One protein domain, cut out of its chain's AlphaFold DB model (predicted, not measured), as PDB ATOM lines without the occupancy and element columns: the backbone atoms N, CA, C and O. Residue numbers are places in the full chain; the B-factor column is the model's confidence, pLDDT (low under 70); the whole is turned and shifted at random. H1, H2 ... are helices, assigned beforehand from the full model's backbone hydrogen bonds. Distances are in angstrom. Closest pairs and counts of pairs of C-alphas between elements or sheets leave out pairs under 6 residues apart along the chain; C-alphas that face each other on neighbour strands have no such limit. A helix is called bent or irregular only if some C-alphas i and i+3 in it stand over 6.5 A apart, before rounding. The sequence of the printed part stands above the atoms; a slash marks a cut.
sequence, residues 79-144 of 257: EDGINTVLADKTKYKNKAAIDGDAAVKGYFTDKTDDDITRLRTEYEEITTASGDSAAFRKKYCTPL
ATOM      1  N   GLU A  79       2.885 -29.017  10.393       91.81
ATOM      2  CA  GLU A  79       3.750 -28.305  11.328       91.81
ATOM      3  C   GLU A  79       2.933 -27.457  12.305       91.81
ATOM      4  O   GLU A  79       1.816 -27.027  12.009       91.81
ATOM      5  N   ASP A  80       3.499 -27.198  13.483       90.62
ATOM      6  CA  ASP A  80       2.779 -26.508  14.553       90.62
ATOM      7  C   ASP A  80       2.341 -25.096  14.129       90.62
ATOM      8  O   ASP A  80       1.221 -24.699  14.434       90.62
ATOM      9  N   GLY A  81       3.142 -24.388  13.319       91.69
ATOM     10  CA  GLY A  81       2.763 -23.087  12.755       91.69
ATOM     11  C   GLY A  81       1.508 -23.140  11.872       91.69
ATOM     12  O   GLY A  81       0.654 -22.259  11.962       91.69
ATOM     13  N   ILE A  82       1.344 -24.205  11.077       93.25
ATOM     14  CA  ILE A  82       0.136 -24.433  10.271       93.25
ATOM     15  C   ILE A  82      -1.052 -24.717  11.194       93.25
ATOM     16  O   ILE A  82      -2.095 -24.079  11.060       93.25
ATOM     17  N   ASN A  83      -0.889 -25.620  12.167       92.12
ATOM     18  CA  ASN A  83      -1.949 -25.964  13.122       92.12
ATOM     19  C   ASN A  83      -2.428 -24.732  13.903       92.12
ATOM     20  O   ASN A  83      -3.630 -24.537  14.073       92.12
ATOM     21  N   THR A  84      -1.504 -23.867  14.328       93.38
ATOM     22  CA  THR A  84      -1.809 -22.609  15.013       93.38
ATOM     23  C   THR A  84      -2.654 -21.676  14.144       93.38
ATOM     24  O   THR A  84      -3.648 -21.140  14.632       93.38
ATOM     25  N   VAL A  85      -2.324 -21.514  12.857       95.56
ATOM     26  CA  VAL A  85      -3.105 -20.672  11.928       95.56
ATOM     27  C   VAL A  85      -4.504 -21.233  11.657       95.56
ATOM     28  O   VAL A  85      -5.481 -20.477  11.559       95.56
ATOM     29  N   LEU A  86      -4.617 -22.557  11.526       94.50
ATOM     30  CA  LEU A  86      -5.895 -23.219  11.260       94.50
ATOM     31  C   LEU A  86      -6.805 -23.239  12.499       94.50
ATOM     32  O   LEU A  86      -8.020 -23.104  12.349       94.50
ATOM     33  N   ALA A  87      -6.238 -23.336  13.706       93.25
ATOM     34  CA  ALA A  87      -6.983 -23.335  14.965       93.25
ATOM     35  C   ALA A  87      -7.416 -21.930  15.423       93.25
ATOM     36  O   ALA A  87      -8.566 -21.743  15.823       93.25
ATOM     37  N   ASP A  88      -6.528 -20.931  15.366       95.19
ATOM     38  CA  ASP A  88      -6.801 -19.584  15.882       95.19
ATOM     39  C   ASP A  88      -7.447 -18.688  14.816       95.19
ATOM     40  O   ASP A  88      -6.818 -17.840  14.172       95.19
ATOM     41  N   LYS A  89      -8.754 -18.889  14.628       93.69
ATOM     42  CA  LYS A  89      -9.572 -18.108  13.688       93.69
ATOM     43  C   LYS A  89      -9.723 -16.638  14.093       93.69
ATOM     44  O   LYS A  89     -10.122 -15.833  13.256       93.69
ATOM     45  N   THR A  90      -9.413 -16.278  15.339       94.88
ATOM     46  CA  THR A  90      -9.533 -14.902  15.835       94.88
ATOM     47  C   THR A  90      -8.283 -14.099  15.488       94.88
ATOM     48  O   THR A  90      -8.400 -13.033  14.880       94.88
ATOM     49  N   LYS A  91      -7.087 -14.622  15.800       95.62
ATOM     50  CA  LYS A  91      -5.812 -13.986  15.433       95.62
ATOM     51  C   LYS A  91      -5.626 -13.967  13.917       95.62
ATOM     52  O   LYS A  91      -5.314 -12.924  13.349       95.62
ATOM     53  N   TYR A  92      -5.866 -15.095  13.250       96.44
ATOM     54  CA  TYR A  92      -5.610 -15.253  11.815       96.44
ATOM     55  C   TYR A  92      -6.888 -15.183  10.976       96.44
ATOM     56  O   TYR A  92      -7.079 -15.978  10.061       96.44
ATOM     57  N   LYS A  93      -7.797 -14.252  11.272       94.19
ATOM     58  CA  LYS A  93      -9.140 -14.185  10.660       94.19
ATOM     59  C   LYS A  93      -9.185 -14.284   9.127       94.19
ATOM     60  O   LYS A  93     -10.131 -14.851   8.595       94.19
ATOM     61  N   ASN A  94      -8.165 -13.785   8.434       94.88
ATOM     62  CA  ASN A  94      -8.042 -13.801   6.977       94.88
ATOM     63  C   ASN A  94      -6.565 -13.856   6.547       94.88
ATOM     64  O   ASN A  94      -5.653 -13.761   7.374       94.88
ATOM     65  N   LYS A  95      -6.331 -13.979   5.242       95.31
ATOM     66  CA  LYS A  95      -5.015 -14.040   4.608       95.31
ATOM     67  C   LYS A  95      -4.143 -12.840   4.960       95.31
ATOM     68  O   LYS A  95      -2.976 -13.025   5.285       95.31
ATOM     69  N   ALA A  96      -4.712 -11.636   4.997       96.25
ATOM     70  CA  ALA A  96      -3.976 -10.429   5.379       96.25
ATOM     71  C   ALA A  96      -3.410 -10.509   6.810       96.25
ATOM     72  O   ALA A  96      -2.278 -10.095   7.052       96.25
ATOM     73  N   ALA A  97      -4.160 -11.083   7.759       96.31
ATOM     74  CA  ALA A  97      -3.677 -11.298   9.122       96.31
ATOM     75  C   ALA A  97      -2.553 -12.350   9.194       96.31
ATOM     76  O   ALA A  97      -1.641 -12.215  10.005       96.31
ATOM     77  N   ILE A  98      -2.597 -13.375   8.335       96.38
ATOM     78  CA  ILE A  98      -1.536 -14.388   8.215       96.38
ATOM     79  C   ILE A  98      -0.265 -13.768   7.619       96.38
ATOM     80  O   ILE A  98       0.828 -13.999   8.127       96.38
ATOM     81  N   ASP A  99      -0.405 -12.941   6.583       95.88
ATOM     82  CA  ASP A  99       0.725 -12.298   5.903       95.88
ATOM     83  C   ASP A  99       1.454 -11.268   6.770       95.88
ATOM     84  O   ASP A  99       2.647 -11.024   6.572       95.88
ATOM     85  N   GLY A 100       0.754 -10.710   7.762       95.00
ATOM     86  CA  GLY A 100       1.332  -9.841   8.782       95.00
ATOM     87  C   GLY A 100       2.237 -10.558   9.792       95.00
ATOM     88  O   GLY A 100       3.003  -9.891  10.484       95.00
ATOM     89  N   ASP A 101       2.193 -11.892   9.881       95.06
ATOM     90  CA  ASP A 101       2.989 -12.674  10.832       95.06
ATOM     91  C   ASP A 101       4.145 -13.396  10.117       95.06
ATOM     92  O   ASP A 101       3.974 -14.395   9.410       95.06
ATOM     93  N   ALA A 102       5.363 -12.884  10.313       93.94
ATOM     94  CA  ALA A 102       6.565 -13.396   9.659       93.94
ATOM     95  C   ALA A 102       6.872 -14.868   9.987       93.94
ATOM     96  O   ALA A 102       7.527 -15.525   9.178       93.94
ATOM     97  N   ALA A 103       6.393 -15.389  11.122       93.00
ATOM     98  CA  ALA A 103       6.650 -16.766  11.537       93.00
ATOM     99  C   ALA A 103       5.799 -17.793  10.776       93.00
ATOM    100  O   ALA A 103       6.172 -18.964  10.711       93.00
ATOM    101  N   VAL A 104       4.661 -17.380  10.204       94.25
ATOM    102  CA  VAL A 104       3.700 -18.303   9.572       94.25
ATOM    103  C   VAL A 104       3.333 -17.951   8.134       94.25
ATOM    104  O   VAL A 104       2.876 -18.833   7.407       94.25
ATOM    105  N   LYS A 105       3.582 -16.716   7.674       92.50
ATOM    106  CA  LYS A 105       3.249 -16.283   6.303       92.50
ATOM    107  C   LYS A 105       3.822 -17.188   5.205       92.50
ATOM    108  O   LYS A 105       3.196 -17.374   4.163       92.50
ATOM    109  N   GLY A 106       4.992 -17.787   5.449       92.50
ATOM    110  CA  GLY A 106       5.666 -18.677   4.498       92.50
ATOM    111  C   GLY A 106       4.892 -19.964   4.197       92.50
ATOM    112  O   GLY A 106       5.001 -20.493   3.097       92.50
ATOM    113  N   TYR A 107       4.053 -20.446   5.120       90.69
ATOM    114  CA  TYR A 107       3.264 -21.665   4.905       90.69
ATOM    115  C   TYR A 107       2.065 -21.460   3.969       90.69
ATOM    116  O   TYR A 107       1.512 -22.428   3.447       90.69
ATOM    117  N   PHE A 108       1.642 -20.211   3.764       93.62
ATOM    118  CA  PHE A 108       0.388 -19.881   3.086       93.62
ATOM    119  C   PHE A 108       0.580 -18.926   1.906       93.62
ATOM    120  O   PHE A 108      -0.396 -18.350   1.443       93.62
ATOM    121  N   THR A 109       1.804 -18.748   1.401       91.56
ATOM    122  CA  THR A 109       2.116 -17.747   0.363       91.56
ATOM    123  C   THR A 109       1.166 -17.825  -0.841       91.56
ATOM    124  O   THR A 109       0.585 -16.808  -1.209       91.56
ATOM    125  N   ASP A 110       0.884 -19.035  -1.336       91.00
ATOM    126  CA  ASP A 110       0.026 -19.279  -2.507       91.00
ATOM    127  C   ASP A 110      -1.409 -19.698  -2.132       91.00
ATOM    128  O   ASP A 110      -1.955 -20.653  -2.696       91.00
ATOM    129  N   LYS A 111      -1.994 -19.107  -1.087       92.62
ATOM    130  CA  LYS A 111      -3.345 -19.457  -0.609       92.62
ATOM    131  C   LYS A 111      -4.256 -18.239  -0.589       92.62
ATOM    132  O   LYS A 111      -3.854 -17.175  -0.134       92.62
ATOM    133  N   THR A 112      -5.491 -18.400  -1.045       96.00
ATOM    134  CA  THR A 112      -6.542 -17.377  -0.926       96.00
ATOM    135  C   THR A 112      -7.303 -17.512   0.394       96.00
ATOM    136  O   THR A 112      -7.175 -18.520   1.088       96.00
ATOM    137  N   ASP A 113      -8.141 -16.531   0.744       94.94
ATOM    138  CA  ASP A 113      -9.059 -16.650   1.889       94.94
ATOM    139  C   ASP A 113      -9.990 -17.872   1.781       94.94
ATOM    140  O   ASP A 113     -10.250 -18.549   2.781       94.94
ATOM    141  N   ASP A 114     -10.425 -18.210   0.566       95.38
ATOM    142  CA  ASP A 114     -11.227 -19.408   0.303       95.38
ATOM    143  C   ASP A 114     -10.427 -20.688   0.565       95.38
ATOM    144  O   ASP A 114     -10.934 -21.629   1.182       95.38
ATOM    145  N   ASP A 115      -9.151 -20.720   0.164       93.19
ATOM    146  CA  ASP A 115      -8.271 -21.846   0.469       93.19
ATOM    147  C   ASP A 115      -8.079 -22.009   1.982       93.19
ATOM    148  O   ASP A 115      -8.144 -23.133   2.482       93.19
ATOM    149  N   ILE A 116      -7.867 -20.910   2.717       94.56
ATOM    150  CA  ILE A 116      -7.738 -20.938   4.182       94.56
ATOM    151  C   ILE A 116      -9.030 -21.442   4.828       94.56
ATOM    152  O   ILE A 116      -8.981 -22.277   5.731       94.56
ATOM    153  N   THR A 117     -10.184 -20.975   4.354       94.44
ATOM    154  CA  THR A 117     -11.495 -21.416   4.847       94.44
ATOM    155  C   THR A 117     -11.680 -22.916   4.636       94.44
ATOM    156  O   THR A 117     -12.013 -23.630   5.583       94.44
ATOM    157  N   ARG A 118     -11.360 -23.428   3.441       91.50
ATOM    158  CA  ARG A 118     -11.395 -24.867   3.150       91.50
ATOM    159  C   ARG A 118     -10.448 -25.663   4.052       91.50
ATOM    160  O   ARG A 118     -10.856 -26.673   4.619       91.50
ATOM    161  N   LEU A 119      -9.203 -25.206   4.220       92.88
ATOM    162  CA  LEU A 119      -8.221 -25.865   5.090       92.88
ATOM    163  C   LEU A 119      -8.683 -25.905   6.552       92.88
ATOM    164  O   LEU A 119      -8.423 -26.884   7.246       92.88
ATOM    165  N   ARG A 120      -9.393 -24.874   7.024       92.56
ATOM    166  CA  ARG A 120      -9.990 -24.854   8.366       92.56
ATOM    167  C   ARG A 120     -11.097 -25.878   8.521       92.56
ATOM    168  O   ARG A 120     -11.106 -26.571   9.529       92.56
ATOM    169  N   THR A 121     -11.985 -26.004   7.539       90.06
ATOM    170  CA  THR A 121     -13.019 -27.045   7.553       90.06
ATOM    171  C   THR A 121     -12.390 -28.436   7.611       90.06
ATOM    172  O   THR A 121     -12.764 -29.254   8.446       90.06
ATOM    173  N   GLU A 122     -11.369 -28.694   6.791       90.06
ATOM    174  CA  GLU A 122     -10.638 -29.965   6.821       90.06
ATOM    175  C   GLU A 122      -9.936 -30.201   8.166       90.06
ATOM    176  O   GLU A 122      -9.975 -31.313   8.693       90.06
ATOM    177  N   TYR A 123      -9.325 -29.162   8.739       91.38
ATOM    178  CA  TYR A 123      -8.692 -29.218  10.055       91.38
ATOM    179  C   TYR A 123      -9.699 -29.531  11.166       91.38
ATOM    180  O   TYR A 123      -9.447 -30.409  11.990       91.38
ATOM    181  N   GLU A 124     -10.868 -28.890  11.153       88.56
ATOM    182  CA  GLU A 124     -11.949 -29.169  12.099       88.56
ATOM    183  C   GLU A 124     -12.413 -30.619  12.024       88.56
ATOM    184  O   GLU A 124     -12.616 -31.244  13.064       88.56
ATOM    185  N   GLU A 125     -12.527 -31.197  10.829       85.69
ATOM    186  CA  GLU A 125     -12.872 -32.613  10.697       85.69
ATOM    187  C   GLU A 125     -11.803 -33.544  11.300       85.69
ATOM    188  O   GLU A 125     -12.114 -34.612  11.832       85.69
ATOM    189  N   ILE A 126     -10.530 -33.143  11.246       87.75
ATOM    190  CA  ILE A 126      -9.404 -33.906  11.799       87.75
ATOM    191  C   ILE A 126      -9.380 -33.824  13.333       87.75
ATOM    192  O   ILE A 126      -9.021 -34.812  13.987       87.75
ATOM    193  N   THR A 127      -9.754 -32.676  13.911       85.50
ATOM    194  CA  THR A 127      -9.614 -32.384  15.348       85.50
ATOM    195  C   THR A 127     -10.896 -32.546  16.169       85.50
ATOM    196  O   THR A 127     -10.813 -32.796  17.373       85.50
ATOM    197  N   THR A 128     -12.083 -32.448  15.563       79.06
ATOM    198  CA  THR A 128     -13.385 -32.368  16.268       79.06
ATOM    199  C   THR A 128     -14.150 -33.692  16.192       79.06
ATOM    200  O   THR A 128     -14.003 -34.436  15.232       79.06
ATOM    201  N   ALA A 129     -14.858 -34.090  17.256       62.09
ATOM    202  CA  ALA A 129     -15.349 -35.473  17.429       62.09
ATOM    203  C   ALA A 129     -16.814 -35.699  17.001       62.09
ATOM    204  O   ALA A 129     -17.381 -36.740  17.322       62.09
ATOM    205  N   SER A 130     -17.445 -34.742  16.318       61.25
ATOM    206  CA  SER A 130     -18.884 -34.760  16.021       61.25
ATOM    207  C   SER A 130     -19.192 -34.881  14.523       61.25
ATOM    208  O   SER A 130     -18.444 -34.391  13.678       61.25
ATOM    209  N   GLY A 131     -20.325 -35.519  14.202       65.88
ATOM    210  CA  GLY A 131     -20.854 -35.637  12.836       65.88
ATOM    211  C   GLY A 131     -20.017 -36.524  11.902       65.88
ATOM    212  O   GLY A 131     -19.347 -37.455  12.352       65.88
ATOM    213  N   ASP A 132     -20.038 -36.215  10.602       58.44
ATOM    214  CA  ASP A 132     -19.310 -36.942   9.541       58.44
ATOM    215  C   ASP A 132     -17.781 -36.965   9.749       58.44
ATOM    216  O   ASP A 132     -17.092 -37.901   9.330       58.44
ATOM    217  N   SER A 133     -17.255 -35.994  10.499       64.56
ATOM    218  CA  SER A 133     -15.863 -35.908  10.963       64.56
ATOM    219  C   SER A 133     -15.419 -37.138  11.767       64.56
ATOM    220  O   SER A 133     -14.251 -37.535  11.738       64.56
ATOM    221  N   ALA A 134     -16.350 -37.800  12.469       71.44
ATOM    222  CA  ALA A 134     -16.050 -38.956  13.311       71.44
ATOM    223  C   ALA A 134     -15.522 -40.156  12.507       71.44
ATOM    224  O   ALA A 134     -14.692 -40.917  13.011       71.44
ATOM    225  N   ALA A 135     -15.949 -40.321  11.250       80.19
ATOM    226  CA  ALA A 135     -15.531 -41.444  10.413       80.19
ATOM    227  C   ALA A 135     -14.045 -41.361  10.033       80.19
ATOM    228  O   ALA A 135     -13.324 -42.359  10.133       80.19
ATOM    229  N   PHE A 136     -13.569 -40.173   9.641       82.44
ATOM    230  CA  PHE A 136     -12.157 -39.952   9.320       82.44
ATOM    231  C   PHE A 136     -11.282 -40.178  10.555       82.44
ATOM    232  O   PHE A 136     -10.333 -40.964  10.511       82.44
ATOM    233  N   ARG A 137     -11.654 -39.564  11.684       84.38
ATOM    234  CA  ARG A 137     -10.923 -39.700  12.947       84.38
ATOM    235  C   ARG A 137     -10.859 -41.132  13.444       84.38
ATOM    236  O   ARG A 137      -9.794 -41.582  13.848       84.38
ATOM    237  N   LYS A 138     -11.974 -41.862  13.389       84.25
ATOM    238  CA  LYS A 138     -12.025 -43.273  13.790       84.25
ATOM    239  C   LYS A 138     -11.129 -44.136  12.907       84.25
ATOM    240  O   LYS A 138     -10.471 -45.037  13.411       84.25
ATOM    241  N   LYS A 139     -11.093 -43.858  11.601       85.00
ATOM    242  CA  LYS A 139     -10.292 -44.625  10.641       85.00
ATOM    243  C   LYS A 139      -8.788 -44.370  10.770       85.00
ATOM    244  O   LYS A 139      -8.016 -45.308  10.618       85.00
ATOM    245  N   TYR A 140      -8.386 -43.123  11.012       85.88
ATOM    246  CA  TYR A 140      -6.976 -42.705  11.006       85.88
ATOM    247  C   TYR A 140      -6.437 -42.298  12.386       85.88
ATOM    248  O   TYR A 140      -5.325 -41.788  12.484       85.88
ATOM    249  N   CYS A 141      -7.216 -42.522  13.446       85.94
ATOM    250  CA  CYS A 141      -6.875 -42.248  14.844       85.94
ATOM    251  C   CYS A 141      -6.410 -40.802  15.114       85.94
ATOM    252  O   CYS A 141      -5.453 -40.586  15.853       85.94
ATOM    253  N   THR A 142      -7.080 -39.801  14.529       87.06
ATOM    254  CA  THR A 142      -6.721 -38.378  14.694       87.06
ATOM    255  C   THR A 142      -7.492 -37.688  15.841       87.06
ATOM    256  O   THR A 142      -8.601 -38.122  16.190       87.06
ATOM    257  N   PRO A 143      -6.956 -36.598  16.441       86.75
ATOM    258  CA  PRO A 143      -5.669 -35.961  16.151       86.75
ATOM    259  C   PRO A 143      -4.480 -36.790  16.648       86.75
ATOM    260  O   PRO A 143      -4.540 -37.433  17.692       86.75
ATOM    261  N   LEU A 144      -3.389 -36.748  15.887       89.12
ATOM    262  CA  LEU A 144      -2.136 -37.413  16.233       89.12
ATOM    263  C   LEU A 144      -1.371 -36.589  17.273       89.12
ATOM    264  O   LEU A 144      -1.339 -35.352  17.207       89.12
TER     265      LEU A 144
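AT A GLANCE: This is residues 79 to 144 of the 257 residues of the protein "Variant surface glycoprotein 1125.1610" of Trypanosoma brucei (UniProt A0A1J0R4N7). One long helix, H4, runs from one end of an elongated model towards the other; H1 is set crosswise to it and meets the middle of H4 with its later end, at Leu 86 and Arg 120. The two short helices H2 and H3, with the loops round them, make a cluster at one end, close to H1, while H5 meets the last residues of H4 at the other end and makes a corner there. The printed part has 66 residues with five named helices, in the order H1, H2, H3, H4, H5, and no named strand; the class is all helix. It is only just compact, close to loose, with a radius of gyration of the C-alphas of 12.7 A, and the C-alphas span 36 by 21 by 20 A.

IN THESE COORDINATES: After Glu 79, H1 takes residues 80 to 87, 10.3 A from first to last C-alpha; C-alpha 80 is at (2.779, -26.508, 14.553). A short link of 7 residues leads to H2, residues 95 to 99, which measures 6.1 A from first to last C-alpha. H3, residues 105 to 108, follows after a tight link of 5 residues and measures 5.6 A. A tight link of 4 residues leads to H4, residues 113 to 127, the longest helix with 15 residues and 20.7 A from C-alpha 113 at (-9.059, -16.650, 1.889) to C-alpha 127 at (-9.614, -32.384, 15.348). After a tight link of 5 residues comes H5, residues 133 to 140, 11.2 A long, which ends with C-alpha 140 at (-6.976, -42.705, 11.006). The printed part ends at Leu 144.

HOW THE PARTS SIT: H1 touches H4, with the C-alphas of Leu 86 and Arg 120 the closest at 5.3 A, and their lines are about perpendicular, at 82 degrees. H1 is close to H2 but not clearly touching it; their closest C-alphas, those of Val 85 and Ile 98, are 7.5 A apart. H1 is also close to H3 but not clearly touching it, with the C-alphas of Ile 82 and Tyr 107 the closest at 6.8 A. H2 and H3 only just touch, with 3 pairs of C-alphas within 8 A, and they touch only at the corner by their link; the closest C-alphas are those of Asp 99 and Lys 105, 4.7 A apart. H2 is close to H4 but not clearly touching it, the closest C-alphas being those of Lys 95 and Asp 113 at 5.5 A. H3 and H4 are apart, but only just, at 8.3 A between their closest C-alphas. H4 touches H5 with residues 124 to 127 alone; the C-alphas of Glu 125 and Ser 133 are the closest at 4.5 A. The lines of H4 and H5 stand at a steep tilt of 66 degrees, and the two run the same way. H5 is apart from H1, H2 and H3. In H1, H2, H4 and H5 every O i to N i+4 pair is within hydrogen-bond range; H3 is too short for such a pair, and its one O i to N i+3 pair is within range. No helix is bent or irregular.

THE WHOLE: The two C-alphas farthest apart in the domain are those of Gly 100 and Lys 139, at 36.7 A. The C-alphas of the first and last printed residues, Glu 79 and Leu 144, are 11.9 A apart. The centre of H4 is the nearest to the mean of the C-alphas, at 4.9 A, and that of H5 is the farthest, at 17.0 A. The printed part has no cut and no long link. The mean pLDDT of the printed part is 89.0; confidence is under 70 at residues 129 to 133, of which 133 belongs to H5.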